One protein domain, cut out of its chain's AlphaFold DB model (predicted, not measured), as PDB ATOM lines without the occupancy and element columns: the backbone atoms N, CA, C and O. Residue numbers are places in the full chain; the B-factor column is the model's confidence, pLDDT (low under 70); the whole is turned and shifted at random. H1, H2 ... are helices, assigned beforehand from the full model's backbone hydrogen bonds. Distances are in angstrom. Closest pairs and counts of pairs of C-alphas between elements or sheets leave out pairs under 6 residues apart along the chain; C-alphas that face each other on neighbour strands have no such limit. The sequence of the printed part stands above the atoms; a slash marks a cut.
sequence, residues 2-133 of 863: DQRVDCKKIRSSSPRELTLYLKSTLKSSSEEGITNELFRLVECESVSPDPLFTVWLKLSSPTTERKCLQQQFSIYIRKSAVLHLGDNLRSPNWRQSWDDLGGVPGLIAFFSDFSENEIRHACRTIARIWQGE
ATOM      1  N   ASP A   2       6.445  19.391  18.523       55.47
ATOM      2  CA  ASP A   2       7.263  19.342  19.738       55.47
ATOM      3  C   ASP A   2       7.943  17.981  19.824       55.47
ATOM      4  O   ASP A   2       7.298  16.931  19.739       55.47
ATOM      5  N   GLN A   3       9.270  18.000  19.923       67.69
ATOM      6  CA  GLN A   3      10.057  16.790  20.049       67.69
ATOM      7  C   GLN A   3       9.746  16.165  21.408       67.69
ATOM      8  O   GLN A   3      10.194  16.633  22.453       67.69
ATOM      9  N   ARG A   4       8.922  15.116  21.390       83.44
ATOM     10  CA  ARG A   4       8.468  14.435  22.598       83.44
ATOM     11  C   ARG A   4       9.658  13.847  23.353       83.44
ATOM     12  O   ARG A   4      10.574  13.284  22.750       83.44
ATOM     13  N   VAL A   5       9.629  13.968  24.676       91.75
ATOM     14  CA  VAL A   5      10.677  13.432  25.541       91.75
ATOM     15  C   VAL A   5      10.684  11.900  25.456       91.75
ATOM     16  O   VAL A   5       9.670  11.236  25.679       91.75
ATOM     17  N   ASP A   6      11.836  11.323  25.124       93.94
ATOM     18  CA  ASP A   6      12.019   9.887  24.941       93.94
ATOM     19  C   ASP A   6      12.184   9.195  26.301       93.94
ATOM     20  O   ASP A   6      13.239   9.236  26.943       93.94
ATOM     21  N   CYS A   7      11.120   8.516  26.728       93.50
ATOM     22  CA  CYS A   7      11.067   7.786  27.993       93.50
ATOM     23  C   CYS A   7      12.131   6.687  28.083       93.50
ATOM     24  O   CYS A   7      12.698   6.459  29.152       93.50
ATOM     25  N   LYS A   8      12.404   5.993  26.971       92.88
ATOM     26  CA  LYS A   8      13.372   4.892  26.939       92.88
ATOM     27  C   LYS A   8      14.773   5.439  27.167       92.88
ATOM     28  O   LYS A   8      15.543   4.857  27.935       92.88
ATOM     29  N   LYS A   9      15.069   6.590  26.563       92.81
ATOM     30  CA  LYS A   9      16.332   7.295  26.766       92.81
ATOM     31  C   LYS A   9      16.482   7.773  28.206       92.81
ATOM     32  O   LYS A   9      17.540   7.551  28.781       92.81
ATOM     33  N   ILE A  10      15.436   8.318  28.835       95.00
ATOM     34  CA  ILE A  10      15.497   8.718  30.254       95.00
ATOM     35  C   ILE A  10      15.814   7.533  31.171       95.00
ATOM     36  O   ILE A  10      16.708   7.640  32.004       95.00
ATOM     37  N   ARG A  11      15.121   6.397  31.014       93.50
ATOM     38  CA  ARG A  11      15.299   5.223  31.894       93.50
ATOM     39  C   ARG A  11      16.673   4.566  31.774       93.50
ATOM     40  O   ARG A  11      17.125   3.944  32.727       93.50
ATOM     41  N   SER A  12      17.291   4.649  30.597       93.88
ATOM     42  CA  SER A  12      18.570   3.990  30.300       93.88
ATOM     43  C   SER A  12      19.788   4.908  30.427       93.88
ATOM     44  O   SER A  12      20.910   4.413  30.424       93.88
ATOM     45  N   SER A  13      19.588   6.224  30.553       94.69
ATOM     46  CA  SER A  13      20.682   7.194  30.641       94.69
ATOM     47  C   SER A  13      21.256   7.282  32.054       94.69
ATOM     48  O   SER A  13      20.523   7.409  33.035       94.69
ATOM     49  N   SER A  14      22.582   7.337  32.162       94.56
ATOM     50  CA  SER A  14      23.258   7.815  33.374       94.56
ATOM     51  C   SER A  14      22.922   9.296  33.648       94.56
ATOM     52  O   SER A  14      22.543  10.018  32.723       94.56
ATOM     53  N   PRO A  15      23.122   9.834  34.870       93.44
ATOM     54  CA  PRO A  15      22.849  11.250  35.156       93.44
ATOM     55  C   PRO A  15      23.562  12.236  34.214       93.44
ATOM     56  O   PRO A  15      23.008  13.277  33.853       93.44
ATOM     57  N   ARG A  16      24.782  11.906  33.769       93.94
ATOM     58  CA  ARG A  16      25.545  12.712  32.803       93.94
ATOM     59  C   ARG A  16      24.921  12.682  31.406       93.94
ATOM     60  O   ARG A  16      24.798  13.731  30.778       93.94
ATOM     61  N   GLU A  17      24.518  11.512  30.924       95.88
ATOM     62  CA  GLU A  17      23.850  11.362  29.623       95.88
ATOM     63  C   GLU A  17      22.465  12.003  29.635       95.88
ATOM     64  O   GLU A  17      22.107  12.696  28.686       95.88
ATOM     65  N   LEU A  18      21.739  11.867  30.746       96.19
ATOM     66  CA  LEU A  18      20.453  12.515  30.965       96.19
ATOM     67  C   LEU A  18      20.594  14.041  30.929       96.19
ATOM     68  O   LEU A  18      19.783  14.718  30.309       96.19
ATOM     69  N   THR A  19      21.669  14.578  31.516       96.62
ATOM     70  CA  THR A  19      21.989  16.014  31.467       96.62
ATOM     71  C   THR A  19      22.225  16.473  30.026       96.62
ATOM     72  O   THR A  19      21.674  17.485  29.604       96.62
ATOM     73  N   LEU A  20      23.037  15.744  29.250       96.44
ATOM     74  CA  LEU A  20      23.304  16.065  27.840       96.44
ATOM     75  C   LEU A  20      22.041  15.959  26.985       96.44
ATOM     76  O   LEU A  20      21.799  16.819  26.139       96.44
ATOM     77  N   TYR A  21      21.225  14.936  27.236       96.88
ATOM     78  CA  TYR A  21      19.953  14.738  26.567       96.88
ATOM     79  C   TYR A  21      18.992  15.893  26.853       96.88
ATOM     80  O   TYR A  21      18.575  16.562  25.914       96.88
ATOM     81  N   LEU A  22      18.717  16.202  28.123       95.94
ATOM     82  CA  LEU A  22      17.817  17.295  28.499       95.94
ATOM     83  C   LEU A  22      18.333  18.657  28.013       95.94
ATOM     84  O   LEU A  22      17.545  19.447  27.506       95.94
ATOM     85  N   LYS A  23      19.653  18.905  28.044       95.69
ATOM     86  CA  LYS A  23      20.258  20.100  27.421       95.69
ATOM     87  C   LYS A  23      20.029  20.158  25.911       95.69
ATOM     88  O   LYS A  23      19.836  21.244  25.378       95.69
ATOM     89  N   SER A  24      20.101  19.025  25.210       94.94
ATOM     90  CA  SER A  24      19.832  18.976  23.768       94.94
ATOM     91  C   SER A  24      18.356  19.218  23.460       94.94
ATOM     92  O   SER A  24      18.055  20.010  22.575       94.94
ATOM     93  N   THR A  25      17.454  18.635  24.252       94.38
ATOM     94  CA  THR A  25      16.004  18.816  24.121       94.38
ATOM     95  C   THR A  25      15.588  20.252  24.434       94.38
ATOM     96  O   THR A  25      14.730  20.801  23.753       94.38
ATOM     97  N   LEU A  26      16.243  20.908  25.397       94.50
ATOM     98  CA  LEU A  26      15.999  22.314  25.731       94.50
ATOM     99  C   LEU A  26      16.358  23.278  24.584       94.50
ATOM    100  O   LEU A  26      15.838  24.384  24.527       94.50
ATOM    101  N   LYS A  27      17.219  22.871  23.638       94.00
ATOM    102  CA  LYS A  27      17.499  23.676  22.432       94.00
ATOM    103  C   LYS A  27      16.364  23.621  21.410       94.00
ATOM    104  O   LYS A  27      16.241  24.534  20.603       94.00
ATOM    105  N   SER A  28      15.590  22.539  21.409       92.00
ATOM    106  CA  SER A  28      14.530  22.271  20.433       92.00
ATOM    107  C   SER A  28      13.118  22.447  20.996       92.00
ATOM    108  O   SER A  28      12.153  22.372  20.240       92.00
ATOM    109  N   SER A  29      12.969  22.622  22.308       93.81
ATOM    110  CA  SER A  29      11.676  22.644  22.999       93.81
ATOM    111  C   SER A  29      11.708  23.596  24.193       93.81
ATOM    112  O   SER A  29      12.768  23.845  24.766       93.81
ATOM    113  N   SER A  30      10.548  24.134  24.575       94.25
ATOM    114  CA  SER A  30      10.452  25.056  25.710       94.25
ATOM    115  C   SER A  30      10.681  24.336  27.043       94.25
ATOM    116  O   SER A  30      10.292  23.182  27.227       94.25
ATOM    117  N   GLU A  31      11.286  25.039  28.002       94.62
ATOM    118  CA  GLU A  31      11.509  24.532  29.363       94.62
ATOM    119  C   GLU A  31      10.196  24.105  30.039       94.62
ATOM    120  O   GLU A  31      10.118  23.056  30.681       94.62
ATOM    121  N   GLU A  32       9.137  24.891  29.845       94.31
ATOM    122  CA  GLU A  32       7.799  24.583  30.344       94.31
ATOM    123  C   GLU A  32       7.220  23.316  29.701       94.31
ATOM    124  O   GLU A  32       6.697  22.459  30.414       94.31
ATOM    125  N   GLY A  33       7.357  23.163  28.380       94.31
ATOM    126  CA  GLY A  33       6.894  21.974  27.666       94.31
ATOM    127  C   GLY A  33       7.607  20.708  28.137       94.31
ATOM    128  O   GLY A  33       6.964  19.687  28.380       94.31
ATOM    129  N   ILE A  34       8.924  20.791  28.354       95.94
ATOM    130  CA  ILE A  34       9.710  19.682  28.906       95.94
ATOM    131  C   ILE A  34       9.252  19.369  30.331       95.94
ATOM    132  O   ILE A  34       8.971  18.213  30.627       95.94
ATOM    133  N   THR A  35       9.119  20.373  31.202       97.00
ATOM    134  CA  THR A  35       8.698  20.174  32.599       97.00
ATOM    135  C   THR A  35       7.333  19.495  32.692       97.00
ATOM    136  O   THR A  35       7.188  18.523  33.431       97.00
ATOM    137  N   ASN A  36       6.355  19.949  31.904       96.25
ATOM    138  CA  ASN A  36       5.013  19.368  31.887       96.25
ATOM    139  C   ASN A  36       5.023  17.922  31.370       96.25
ATOM    140  O   ASN A  36       4.349  17.063  31.940       96.25
ATOM    141  N   GLU A  37       5.819  17.617  30.339       95.94
ATOM    142  CA  GLU A  37       5.954  16.236  29.865       95.94
ATOM    143  C   GLU A  37       6.669  15.361  30.905       95.94
ATOM    144  O   GLU A  37       6.224  14.246  31.162       95.94
ATOM    145  N   LEU A  38       7.716  15.851  31.577       97.12
ATOM    146  CA  LEU A  38       8.383  15.113  32.658       97.12
ATOM    147  C   LEU A  38       7.444  14.849  33.842       97.12
ATOM    148  O   LEU A  38       7.450  13.740  34.376       97.12
ATOM    149  N   PHE A  39       6.614  15.824  34.228       97.50
ATOM    150  CA  PHE A  39       5.563  15.633  35.231       97.50
ATOM    151  C   PHE A  39       4.593  14.536  34.814       97.50
ATOM    152  O   PHE A  39       4.423  13.580  35.565       97.50
ATOM    153  N   ARG A  40       4.061  14.604  33.589       96.81
ATOM    154  CA  ARG A  40       3.157  13.582  33.049       96.81
ATOM    155  C   ARG A  40       3.796  12.190  33.055       96.81
ATOM    156  O   ARG A  40       3.143  11.202  33.375       96.81
ATOM    157  N   LEU A  41       5.080  12.091  32.700       96.19
ATOM    158  CA  LEU A  41       5.803  10.819  32.700       96.19
ATOM    159  C   LEU A  41       6.018  10.259  34.108       96.19
ATOM    160  O   LEU A  41       5.965   9.042  34.273       96.19
ATOM    161  N   VAL A  42       6.260  11.105  35.110       97.00
ATOM    162  CA  VAL A  42       6.356  10.664  36.509       97.00
ATOM    163  C   VAL A  42       4.985  10.277  37.061       97.00
ATOM    164  O   VAL A  42       4.872   9.253  37.724       97.00
ATOM    165  N   GLU A  43       3.950  11.065  36.773       95.94
ATOM    166  CA  GLU A  43       2.580  10.839  37.244       95.94
ATOM    167  C   GLU A  43       1.994   9.528  36.700       95.94
ATOM    168  O   GLU A  43       1.356   8.781  37.431       95.94
ATOM    169  N   CYS A  44       2.293   9.184  35.444       95.31
ATOM    170  CA  CYS A  44       1.956   7.882  34.858       95.31
ATOM    171  C   CYS A  44       2.952   6.760  35.224       95.31
ATOM    172  O   CYS A  44       3.010   5.754  34.513       95.31
ATOM    173  N   GLU A  45       3.811   6.963  36.231       93.38
ATOM    174  CA  GLU A  45       4.859   6.035  36.693       93.38
ATOM    175  C   GLU A  45       5.782   5.511  35.575       93.38
ATOM    176  O   GLU A  45       6.441   4.475  35.675       93.38
ATOM    177  N   SER A  46       5.858   6.253  34.473       93.12
ATOM    178  CA  SER A  46       6.645   5.891  33.306       93.12
ATOM    179  C   SER A  46       8.119   6.216  33.499       93.12
ATOM    180  O   SER A  46       8.946   5.650  32.793       93.12
ATOM    181  N   VAL A  47       8.491   7.096  34.423       95.25
ATOM    182  CA  VAL A  47       9.888   7.353  34.797       95.25
ATOM    183  C   VAL A  47       9.981   7.605  36.301       95.25
ATOM    184  O   VAL A  47       9.063   8.155  36.902       95.25
ATOM    185  N   SER A  48      11.098   7.210  36.913       94.06
ATOM    186  CA  SER A  48      11.369   7.537  38.317       94.06
ATOM    187  C   SER A  48      11.674   9.039  38.467       94.06
ATOM    188  O   SER A  48      12.440   9.569  37.656       94.06
ATOM    189  N   PRO A  49      11.148   9.729  39.501       93.88
ATOM    190  CA  PRO A  49      11.479  11.128  39.778       93.88
ATOM    191  C   PRO A  49      12.970  11.363  40.070       93.88
ATOM    192  O   PRO A  49      13.503  12.417  39.733       93.88
ATOM    193  N   ASP A  50      13.644  10.389  40.685       90.06
ATOM    194  CA  ASP A  50      15.078  10.414  41.002       90.06
ATOM    195  C   ASP A  50      15.805   9.407  40.089       90.06
ATOM    196  O   ASP A  50      15.342   8.260  39.995       90.06
ATOM    197  N   PRO A  51      16.885   9.786  39.369       92.25
ATOM    198  CA  PRO A  51      17.632  11.059  39.400       92.25
ATOM    199  C   PRO A  51      17.113  12.179  38.482       92.25
ATOM    200  O   PRO A  51      17.775  13.208  38.337       92.25
ATOM    201  N   LEU A  52      15.955  12.000  37.843       96.62
ATOM    202  CA  LEU A  52      15.453  12.885  36.790       96.62
ATOM    203  C   LEU A  52      15.328  14.354  37.219       96.62
ATOM    204  O   LEU A  52      15.923  15.223  36.582       96.62
ATOM    205  N   PHE A  53      14.598  14.638  38.297       96.81
ATOM    206  CA  PHE A  53      14.360  16.014  38.745       96.81
ATOM    207  C   PHE A  53      15.580  16.639  39.422       96.81
ATOM    208  O   PHE A  53      15.778  17.844  39.315       96.81
ATOM    209  N   THR A  54      16.468  15.827  40.000       94.94
ATOM    210  CA  THR A  54      17.778  16.282  40.491       94.94
ATOM    211  C   THR A  54      18.651  16.829  39.358       94.94
ATOM    212  O   THR A  54      19.408  17.780  39.557       94.94
ATOM    213  N   VAL A  55      18.559  16.240  38.161       96.12
ATOM    214  CA  VAL A  55      19.265  16.721  36.967       96.12
ATOM    215  C   VAL A  55      18.517  17.883  36.318       96.12
ATOM    216  O   VAL A  55      19.142  18.879  35.966       96.12
ATOM    217  N   TRP A  56      17.196  17.764  36.165       97.19
ATOM    218  CA  TRP A  56      16.384  18.763  35.473       97.19
ATOM    219  C   TRP A  56      16.419  20.126  36.164       97.19
ATOM    220  O   TRP A  56      16.666  21.125  35.497       97.19
ATOM    221  N   LEU A  57      16.289  20.157  37.496       95.75
ATOM    222  CA  LEU A  57      16.291  21.405  38.263       95.75
ATOM    223  C   LEU A  57      17.581  22.216  38.071       95.75
ATOM    224  O   LEU A  57      17.519  23.428  37.900       95.75
ATOM    225  N   LYS A  58      18.733  21.538  37.953       93.69
ATOM    226  CA  LYS A  58      20.042  22.173  37.698       93.69
ATOM    227  C   LYS A  58      20.176  22.795  36.305       93.69
ATOM    228  O   LYS A  58      21.150  23.498  36.041       93.69
ATOM    229  N   LEU A  59      19.273  22.463  35.384       93.69
ATOM    230  CA  LEU A  59      19.251  22.970  34.010       93.69
ATOM    231  C   LEU A  59      18.145  23.998  33.777       93.69
ATOM    232  O   LEU A  59      18.148  24.646  32.733       93.69
ATOM    233  N   SER A  60      17.207  24.104  34.714       92.00
ATOM    234  CA  SER A  60      15.982  24.878  34.578       92.00
ATOM    235  C   SER A  60      16.046  26.209  35.328       92.00
ATOM    236  O   SER A  60      16.887  26.421  36.200       92.00
ATOM    237  N   SER A  61      15.129  27.107  34.992       89.81
ATOM    238  CA  SER A  61      14.933  28.400  35.636       89.81
ATOM    239  C   SER A  61      14.231  28.291  37.006       89.81
ATOM    240  O   SER A  61      13.584  27.279  37.305       89.81
ATOM    241  N   PRO A  62      14.254  29.363  37.827       87.69
ATOM    242  CA  PRO A  62      13.491  29.436  39.081       87.69
ATOM    243  C   PRO A  62      11.978  29.218  38.909       87.69
ATOM    244  O   PRO A  62      11.296  28.756  39.824       87.69
ATOM    245  N   THR A  63      11.430  29.492  37.720       90.00
ATOM    246  CA  THR A  63      10.003  29.256  37.435       90.00
ATOM    247  C   THR A  63       9.653  27.766  37.420       90.00
ATOM    248  O   THR A  63       8.591  27.370  37.903       90.00
ATOM    249  N   THR A  64      10.571  26.922  36.947       93.88
ATOM    250  CA  THR A  64      10.433  25.462  36.991       93.88
ATOM    251  C   THR A  64      10.607  24.928  38.407       93.88
ATOM    252  O   THR A  64       9.857  24.041  38.817       93.88
ATOM    253  N   GLU A  65      11.523  25.502  39.190       93.50
ATOM    254  CA  GLU A  65      11.662  25.195  40.618       93.50
ATOM    255  C   GLU A  65      10.357  25.474  41.379       93.50
ATOM    256  O   GLU A  65       9.863  24.589  42.084       93.50
ATOM    257  N   ARG A  66       9.729  26.637  41.149       93.50
ATOM    258  CA  ARG A  66       8.401  26.965  41.693       93.50
ATOM    259  C   ARG A  66       7.358  25.909  41.321       93.50
ATOM    260  O   ARG A  66       6.658  25.415  42.202       93.50
ATOM    261  N   LYS A  67       7.264  25.519  40.047       94.44
ATOM    262  CA  LYS A  67       6.312  24.482  39.603       94.44
ATOM    263  C   LYS A  67       6.566  23.129  40.272       94.44
ATOM    264  O   LYS A  67       5.621  22.430  40.631       94.44
ATOM    265  N   CYS A  68       7.831  22.765  40.479       95.75
ATOM    266  CA  CYS A  68       8.203  21.529  41.167       95.75
ATOM    267  C   CYS A  68       7.830  21.545  42.657       95.75
ATOM    268  O   CYS A  68       7.508  20.487  43.200       95.75
ATOM    269  N   LEU A  69       7.855  22.718  43.301       94.62
ATOM    270  CA  LEU A  69       7.369  22.911  44.671       94.62
ATOM    271  C   LEU A  69       5.834  22.881  44.745       94.62
ATOM    272  O   LEU A  69       5.301  22.318  45.692       94.62
ATOM    273  N   GLN A  70       5.136  23.434  43.749       94.38
ATOM    274  CA  GLN A  70       3.669  23.543  43.729       94.38
ATOM    275  C   GLN A  70       2.934  22.242  43.399       94.38
ATOM    276  O   GLN A  70       1.787  22.066  43.811       94.38
ATOM    277  N   GLN A  71       3.540  21.347  42.617       94.88
ATOM    278  CA  GLN A  71       2.846  20.125  42.217       94.88
ATOM    279  C   GLN A  71       2.535  19.220  43.421       94.88
ATOM    280  O   GLN A  71       3.306  19.133  44.382       94.88
ATOM    281  N   GLN A  72       1.407  18.509  43.344       93.44
ATOM    282  CA  GLN A  72       0.864  17.748  44.471       93.44
ATOM    283  C   GLN A  72       1.035  16.224  44.364       93.44
ATOM    284  O   GLN A  72       0.884  15.526  45.364       93.44
ATOM    285  N   PHE A  73       1.420  15.695  43.201       94.12
ATOM    286  CA  PHE A  73       1.414  14.254  42.924       94.12
ATOM    287  C   PHE A  73       2.709  13.519  43.318       94.12
ATOM    288  O   PHE A  73       2.700  12.297  43.444       94.12
ATOM    289  N   SER A  74       3.834  14.215  43.534       95.00
ATOM    290  CA  SER A  74       5.116  13.570  43.861       95.00
ATOM    291  C   SER A  74       5.907  14.276  44.963       95.00
ATOM    292  O   SER A  74       6.538  15.315  44.757       95.00
ATOM    293  N   ILE A  75       5.987  13.629  46.128       92.94
ATOM    294  CA  ILE A  75       6.822  14.064  47.264       92.94
ATOM    295  C   ILE A  75       8.313  14.107  46.877       92.94
ATOM    296  O   ILE A  75       9.062  14.965  47.339       92.94
ATOM    297  N   TYR A  76       8.773  13.202  46.006       94.00
ATOM    298  CA  TYR A  76      10.182  13.137  45.597       94.00
ATOM    299  C   TYR A  76      10.599  14.320  44.718       94.00
ATOM    300  O   TYR A  76      11.727  14.806  44.844       94.00
ATOM    301  N   ILE A  77       9.691  14.817  43.873       96.19
ATOM    302  CA  ILE A  77       9.924  16.034  43.086       96.19
ATOM    303  C   ILE A  77      10.030  17.239  44.025       96.19
ATOM    304  O   ILE A  77      11.021  17.966  43.948       96.19
ATOM    305  N   ARG A  78       9.091  17.407  44.973       95.38
ATOM    306  CA  ARG A  78       9.152  18.506  45.959       95.38
ATOM    307  C   ARG A  78      10.413  18.444  46.806       95.38
ATOM    308  O   ARG A  78      11.077  19.455  47.000       95.38
ATOM    309  N   LYS A  79      10.810  17.250  47.252       94.06
ATOM    310  CA  LYS A  79      12.058  17.049  47.997       94.06
ATOM    311  C   LYS A  79      13.288  17.470  47.186       94.06
ATOM    312  O   LYS A  79      14.169  18.133  47.727       94.06
ATOM    313  N   SER A  80      13.340  17.112  45.903       94.81
ATOM    314  CA  SER A  80      14.434  17.514  45.005       94.81
ATOM    315  C   SER A  80      14.452  19.033  44.797       94.81
ATOM    316  O   SER A  80      15.518  19.638  44.851       94.81
ATOM    317  N   ALA A  81      13.276  19.652  44.657       95.19
ATOM    318  CA  ALA A  81      13.125  21.101  44.549       95.19
ATOM    319  C   ALA A  81      13.535  21.839  45.830       95.19
ATOM    320  O   ALA A  81      14.209  22.853  45.753       95.19
ATOM    321  N   VAL A  82      13.225  21.306  47.015       93.62
ATOM    322  CA  VAL A  82      13.668  21.872  48.301       93.62
ATOM    323  C   VAL A  82      15.192  21.826  48.452       93.62
ATOM    324  O   VAL A  82      15.789  22.772  48.966       93.62
ATOM    325  N   LEU A  83      15.834  20.736  48.021       92.38
ATOM    326  CA  LEU A  83      17.295  20.637  48.039       92.38
ATOM    327  C   LEU A  83      17.928  21.632  47.064       92.38
ATOM    328  O   LEU A  83      18.850  22.347  47.446       92.38
ATOM    329  N   HIS A  84      17.388  21.717  45.848       93.06
ATOM    330  CA  HIS A  84      17.841  22.669  44.841       93.06
ATOM    331  C   HIS A  84      17.634  24.125  45.282       93.06
ATOM    332  O   HIS A  84      18.542  24.941  45.137       93.06
ATOM    333  N   LEU A  85      16.516  24.425  45.948       91.12
ATOM    334  CA  LEU A  85      16.269  25.722  46.570       91.12
ATOM    335  C   LEU A  85      17.357  26.036  47.593       91.12
ATOM    336  O   LEU A  85      17.868  27.151  47.649       91.12
ATOM    337  N   GLY A  86      17.754  25.040  48.386       89.31
ATOM    338  CA  GLY A  86      18.860  25.180  49.320       89.31
ATOM    339  C   GLY A  86      20.181  25.564  48.648       89.31
ATOM    340  O   GLY A  86      20.909  26.399  49.185       89.31
ATOM    341  N   ASP A  87      20.467  25.007  47.472       89.38
ATOM    342  CA  ASP A  87      21.647  25.349  46.669       89.38
ATOM    343  C   ASP A  87      21.520  26.751  46.041       89.38
ATOM    344  O   ASP A  87      22.450  27.557  46.119       89.38
ATOM    345  N   ASN A  88      20.347  27.100  45.501       88.12
ATOM    346  CA  ASN A  88      20.058  28.426  44.945       88.12
ATOM    347  C   ASN A  88      20.196  29.531  45.997       88.12
ATOM    348  O   ASN A  88      20.770  30.587  45.720       88.12
ATOM    349  N   LEU A  89      19.753  29.266  47.227       84.06
ATOM    350  CA  LEU A  89      19.884  30.188  48.352       84.06
ATOM    351  C   LEU A  89      21.324  30.335  48.865       84.06
ATOM    352  O   LEU A  89      21.630  31.296  49.570       84.06
ATOM    353  N   ARG A  90      22.233  29.427  48.488       83.06
ATOM    354  CA  ARG A  90      23.681  29.585  48.708       83.06
ATOM    355  C   ARG A  90      24.364  30.383  47.596       83.06
ATOM    356  O   ARG A  90      25.462  30.896  47.813       83.06
ATOM    357  N   SER A  91      23.740  30.488  46.425       82.94
ATOM    358  CA  SER A  91      24.307  31.155  45.253       82.94
ATOM    359  C   SER A  91      24.374  32.689  45.423       82.94
ATOM    360  O   SER A  91      23.611  33.269  46.201       82.94
ATOM    361  N   PRO A  92      25.239  33.403  44.674       76.69
ATOM    362  CA  PRO A  92      25.275  34.870  44.695       76.69
ATOM    363  C   PRO A  92      23.967  35.518  44.215       76.69
ATOM    364  O   PRO A  92      23.689  36.661  44.573       76.69
ATOM    365  N   ASN A  93      23.143  34.781  43.466       78.44
ATOM    366  CA  ASN A  93      21.864  35.244  42.928       78.44
ATOM    367  C   ASN A  93      20.670  34.845  43.811       78.44
ATOM    368  O   ASN A  93      19.529  34.954  43.365       78.44
ATOM    369  N   TRP A  94      20.907  34.415  45.058       84.31
ATOM    370  CA  TRP A  94      19.866  33.915  45.968       84.31
ATOM    371  C   TRP A  94      18.648  34.835  46.081       84.31
ATOM    372  O   TRP A  94      17.531  34.353  46.236       84.31
ATOM    373  N   ARG A  95      18.857  36.155  46.003       79.19
ATOM    374  CA  ARG A  95      17.799  37.159  46.155       79.19
ATOM    375  C   ARG A  95      16.819  37.127  44.989       79.19
ATOM    376  O   ARG A  95      15.622  37.150  45.220       79.19
ATOM    377  N   GLN A  96      17.332  36.975  43.769       82.50
ATOM    378  CA  GLN A  96      16.491  36.795  42.590       82.50
ATOM    379  C   GLN A  96      15.687  35.502  42.715       82.50
ATOM    380  O   GLN A  96      14.479  35.532  42.551       82.50
ATOM    381  N   SER A  97      16.323  34.389  43.105       83.50
ATOM    382  CA  SER A  97      15.622  33.116  43.327       83.50
ATOM    383  C   SER A  97      14.560  33.207  44.429       83.50
ATOM    384  O   SER A  97      13.501  32.601  44.322       83.50
ATOM    385  N   TRP A  98      14.823  33.974  45.488       85.00
ATOM    386  CA  TRP A  98      13.886  34.208  46.584       85.00
ATOM    387  C   TRP A  98      12.683  35.055  46.153       85.00
ATOM    388  O   TRP A  98      11.537  34.685  46.415       85.00
ATOM    389  N   ASP A  99      12.931  36.160  45.455       86.44
ATOM    390  CA  ASP A  99      11.890  37.057  44.951       86.44
ATOM    391  C   ASP A  99      11.060  36.361  43.856       86.44
ATOM    392  O   ASP A  99       9.828  36.422  43.874       86.44
ATOM    393  N   ASP A 100      11.711  35.579  42.989       84.25
ATOM    394  CA  ASP A 100      11.073  34.734  41.976       84.25
ATOM    395  C   ASP A 100      10.184  33.656  42.585       84.25
ATOM    396  O   ASP A 100       9.288  33.180  41.897       84.25
ATOM    397  N   LEU A 101      10.383  33.278  43.852       86.12
ATOM    398  CA  LEU A 101       9.497  32.372  44.585       86.12
ATOM    399  C   LEU A 101       8.353  33.099  45.291       86.12
ATOM    400  O   LEU A 101       7.374  32.452  45.654       86.12
ATOM    401  N   GLY A 102       8.359  34.433  45.321       86.50
ATOM    402  CA  GLY A 102       7.360  35.259  46.003       86.50
ATOM    403  C   GLY A 102       7.762  35.598  47.437       86.50
ATOM    404  O   GLY A 102       6.901  35.912  48.256       86.50
ATOM    405  N   GLY A 103       9.056  35.493  47.753       84.81
ATOM    406  CA  GLY A 103       9.620  35.762  49.067       84.81
ATOM    407  C   GLY A 103       9.028  34.893  50.179       84.81
ATOM    408  O   GLY A 103       8.701  33.721  49.981       84.81
ATOM    409  N   VAL A 104       8.877  35.484  51.370       78.62
ATOM    410  CA  VAL A 104       8.274  34.809  52.531       78.62
ATOM    411  C   VAL A 104       6.826  34.370  52.249       78.62
ATOM    412  O   VAL A 104       6.535  33.195  52.482       78.62
ATOM    413  N   PRO A 105       5.929  35.220  51.696       76.12
ATOM    414  CA  PRO A 105       4.556  34.803  51.396       76.12
ATOM    415  C   PRO A 105       4.480  33.614  50.433       76.12
ATOM    416  O   PRO A 105       3.677  32.707  50.635       76.12
ATOM    417  N   GLY A 106       5.353  33.580  49.420       83.56
ATOM    418  CA  GLY A 106       5.425  32.471  48.470       83.56
ATOM    419  C   GLY A 106       5.819  31.147  49.123       83.56
ATOM    420  O   GLY A 106       5.201  30.120  48.858       83.56
ATOM    421  N   LEU A 107       6.795  31.165  50.037       82.62
ATOM    422  CA  LEU A 107       7.182  29.966  50.787       82.62
ATOM    423  C   LEU A 107       6.097  29.482  51.746       82.62
ATOM    424  O   LEU A 107       5.888  28.275  51.850       82.62
ATOM    425  N   ILE A 108       5.395  30.399  52.417       76.50
ATOM    426  CA  ILE A 108       4.257  30.052  53.280       76.50
ATOM    427  C   ILE A 108       3.163  29.375  52.452       76.50
ATOM    428  O   ILE A 108       2.648  28.339  52.867       76.50
ATOM    429  N   ALA A 109       2.871  29.905  51.262       83.44
ATOM    430  CA  ALA A 109       1.903  29.315  50.343       83.44
ATOM    431  C   ALA A 109       2.317  27.920  49.839       83.44
ATOM    432  O   ALA A 109       1.455  27.109  49.537       83.44
ATOM    433  N   PHE A 110       3.613  27.598  49.760       86.62
ATOM    434  CA  PHE A 110       4.030  26.214  49.499       86.62
ATOM    435  C   PHE A 110       3.887  25.338  50.743       86.62
ATOM    436  O   PHE A 110       3.449  24.195  50.651       86.62
ATOM    437  N   PHE A 111       4.249  25.856  51.918       81.88
ATOM    438  CA  PHE A 111       4.218  25.089  53.162       81.88
ATOM    439  C   PHE A 111       2.808  24.733  53.621       81.88
ATOM    440  O   PHE A 111       2.661  23.699  54.268       81.88
ATOM    441  N   SER A 112       1.787  25.523  53.270       81.06
ATOM    442  CA  SER A 112       0.388  25.169  53.544       81.06
ATOM    443  C   SER A 112      -0.011  23.833  52.920       81.06
ATOM    444  O   SER A 112      -0.819  23.109  53.495       81.06
ATOM    445  N   ASP A 113       0.603  23.486  51.788       82.12
ATOM    446  CA  ASP A 113       0.266  22.288  51.023       82.12
ATOM    447  C   ASP A 113       1.242  21.125  51.293       82.12
ATOM    448  O   ASP A 113       1.085  20.024  50.766       82.12
ATOM    449  N   PHE A 114       2.285  21.351  52.099       85.38
ATOM    450  CA  PHE A 114       3.308  20.351  52.397       85.38
ATOM    451  C   PHE A 114       2.907  19.494  53.600       85.38
ATOM    452  O   PHE A 114       2.346  19.970  54.584       85.38
ATOM    453  N   SER A 115       3.292  18.216  53.584       83.88
ATOM    454  CA  SER A 115       3.213  17.393  54.792       83.88
ATOM    455  C   SER A 115       4.210  17.862  55.860       83.88
ATOM    456  O   SER A 115       5.255  18.446  55.563       83.88
ATOM    457  N   GLU A 116       3.957  17.513  57.124       74.44
ATOM    458  CA  GLU A 116       4.846  17.832  58.255       74.44
ATOM    459  C   GLU A 116       6.310  17.415  58.000       74.44
ATOM    460  O   GLU A 116       7.259  18.125  58.345       74.44
ATOM    461  N   ASN A 117       6.517  16.263  57.350       72.12
ATOM    462  CA  ASN A 117       7.850  15.767  57.013       72.12
ATOM    463  C   ASN A 117       8.550  16.620  55.949       72.12
ATOM    464  O   ASN A 117       9.772  16.780  56.005       72.12
ATOM    465  N   GLU A 118       7.795  17.169  55.003       83.50
ATOM    466  CA  GLU A 118       8.306  18.043  53.949       83.50
ATOM    467  C   GLU A 118       8.646  19.423  54.501       83.50
ATOM    468  O   GLU A 118       9.749  19.906  54.246       83.50
ATOM    469  N   ILE A 119       7.786  19.991  55.355       79.75
ATOM    470  CA  ILE A 119       8.071  21.237  56.083       79.75
ATOM    471  C   ILE A 119       9.350  21.071  56.908       79.75
ATOM    472  O   ILE A 119      10.291  21.853  56.784       79.75
ATOM    473  N   ARG A 120       9.460  19.987  57.686       75.75
ATOM    474  CA  ARG A 120      10.669  19.686  58.470       75.75
ATOM    475  C   ARG A 120      11.914  19.581  57.588       75.75
ATOM    476  O   ARG A 120      12.989  20.031  57.988       75.75
ATOM    477  N   HIS A 121      11.803  18.960  56.415       79.38
ATOM    478  CA  HIS A 121      12.919  18.838  55.481       79.38
ATOM    479  C   HIS A 121      13.323  20.193  54.885       79.38
ATOM    480  O   HIS A 121      14.518  20.496  54.839       79.38
ATOM    481  N   ALA A 122      12.351  21.026  54.511       79.88
ATOM    482  CA  ALA A 122      12.571  22.381  54.019       79.88
ATOM    483  C   ALA A 122      13.218  23.272  55.081       79.88
ATOM    484  O   ALA A 122      14.298  23.812  54.846       79.88
ATOM    485  N   CYS A 123      12.656  23.321  56.291       79.12
ATOM    486  CA  CYS A 123      13.212  24.090  57.401       79.12
ATOM    487  C   CYS A 123      14.641  23.655  57.749       79.12
ATOM    488  O   CYS A 123      15.495  24.506  57.972       79.12
ATOM    489  N   ARG A 124      14.945  22.349  57.755       78.94
ATOM    490  CA  ARG A 124      16.319  21.857  57.984       78.94
ATOM    491  C   ARG A 124      17.277  22.274  56.877       78.94
ATOM    492  O   ARG A 124      18.419  22.621  57.165       78.94
ATOM    493  N   THR A 125      16.835  22.202  55.625       80.94
ATOM    494  CA  THR A 125      17.656  22.574  54.468       80.94
ATOM    495  C   THR A 125      17.975  24.061  54.504       80.94
ATOM    496  O   THR A 125      19.146  24.419  54.423       80.94
ATOM    497  N   ILE A 126      16.967  24.900  54.760       77.56
ATOM    498  CA  ILE A 126      17.135  26.342  54.942       77.56
ATOM    499  C   ILE A 126      18.042  26.613  56.147       77.56
ATOM    500  O   ILE A 126      19.061  27.270  55.990       77.56
ATOM    501  N   ALA A 127      17.770  26.041  57.324       69.06
ATOM    502  CA  ALA A 127      18.567  26.274  58.534       69.06
ATOM    503  C   ALA A 127      20.060  25.942  58.358       69.06
ATOM    504  O   ALA A 127      20.912  26.679  58.848       69.06
ATOM    505  N   ARG A 128      20.400  24.882  57.610       70.38
ATOM    506  CA  ARG A 128      21.799  24.523  57.309       70.38
ATOM    507  C   ARG A 128      22.549  25.601  56.528       70.38
ATOM    508  O   ARG A 128      23.757  25.717  56.691       70.38
ATOM    509  N   ILE A 129      21.861  26.392  55.707       69.94
ATOM    510  CA  ILE A 129      22.462  27.513  54.961       69.94
ATOM    511  C   ILE A 129      22.931  28.602  55.927       69.94
ATOM    512  O   ILE A 129      23.974  29.213  55.721       69.94
ATOM    513  N   TRP A 130      22.186  28.802  57.012       57.31
ATOM    514  CA  TRP A 130      22.485  29.805  58.032       57.31
ATOM    515  C   TRP A 130      23.486  29.310  59.089       57.31
ATOM    516  O   TRP A 130      23.993  30.116  59.863       57.31
ATOM    517  N   GLN A 131      23.778  28.004  59.118       50.81
ATOM    518  CA  GLN A 131      24.648  27.359  60.112       50.81
ATOM    519  C   GLN A 131      26.008  26.875  59.560       50.81
ATOM    520  O   GLN A 131      26.852  26.477  60.355       50.81
ATOM    521  N   GLY A 132      26.234  26.876  58.241       41.88
ATOM    522  CA  GLY A 132      27.409  26.250  57.612       41.88
ATOM    523  C   GLY A 132      28.706  27.079  57.594       41.88
ATOM    524  O   GLY A 132      28.693  28.283  57.326       41.88
ATOM    525  N   GLU A 133      29.830  26.390  57.824       45.22
ATOM    526  CA  GLU A 133      31.224  26.833  57.674       45.22
ATOM    527  C   GLU A 133      31.587  27.115  56.203       45.22
ATOM    528  O   GLU A 133      31.976  26.224  55.461       45.22
TER     529      GLU A 133
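AT A GLANCE: This is residues 2 to 133 of the 863 residues of an uncharacterized protein of Periconia macrospinosa (UniProt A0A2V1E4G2). The chain is wound in stacked turns of helices that make two rows: H9, the longest helix, lies side by side with H6 and H4 in one row, and H8, H5 and H3 make the other, running against it. H2 continues the first row at a slant, H1 lies at that same end of the stack, and H7 packs on H5. The printed part has 132 residues with nine named helices, H1 to H9, and no named strand, and its class is all helix. It is compact, with a radius of gyration of the C-alphas of 14.9 A and spans of 40 by 30 by 26 A.

IN THESE COORDINATES: H9, residues 116 to 131, is 22.1 A long and ends at C-alpha 131 (24.648, 27.359, 60.112). H6, residues 75 to 88, measures 19.7 A, H2, residues 15 to 28, 20.2 A, and H3, residues 31 to 43, 18.1 A. The shorter helices are H1, residues 7 to 12, beginning at C-alpha 7 (11.067, 7.786, 27.993), H4, 49 to 57, H5, 62 to 70, H7, 94 to 101, and H8, 103 to 111.

HOW THE PARTS SIT: H9 touches H6 at a shallow tilt of 14 degrees, the same way; their closest C-alphas, Val 82 and Ala 122, are 5.8 A apart. H6 touches H4, closest C-alphas Thr 54 and Ser 80, 5.8 A. H5 and H6 form a hairpin, closest C-alphas Leu 69 and Arg 78, 4.9 A. H5 touches H7, C-alphas Pro 62 and Ser 97 closest at 6.0 A, and only just touches H3, through residues 31 to 35 of H3 alone, with 3 pairs of C-alphas within 8 A, Thr 35 and Thr 64 closest at 7.1 A. H2 touches H4 at a steep tilt of 52 degrees, C-alphas Thr 19 and Val 55 closest at 6.2 A. H1 is close to H2 but not clearly touching, C-alphas Ile 10 and Leu 18 closest at 6.3 A, as is H8 to H9, C-alphas Phe 111 and Ile 119 closest at 6.2 A. H1 and H9 are apart. Every O i to N i+4 pair is within hydrogen-bond range in H1, H3, H5, H6, H7 and H8, against 8 of 10 in H2, 4 of 5 in H4 and 10 of 12 in H9.

THE WHOLE: The C-alphas farthest apart, Asp 2 and Glu 133, are 45.5 A from each other. The printed part has no cut, and the links between successive helices are tight. Mean pLDDT of the printed part is 88.0; residues 2 to 3, 127 and 129 to 133 are under 70.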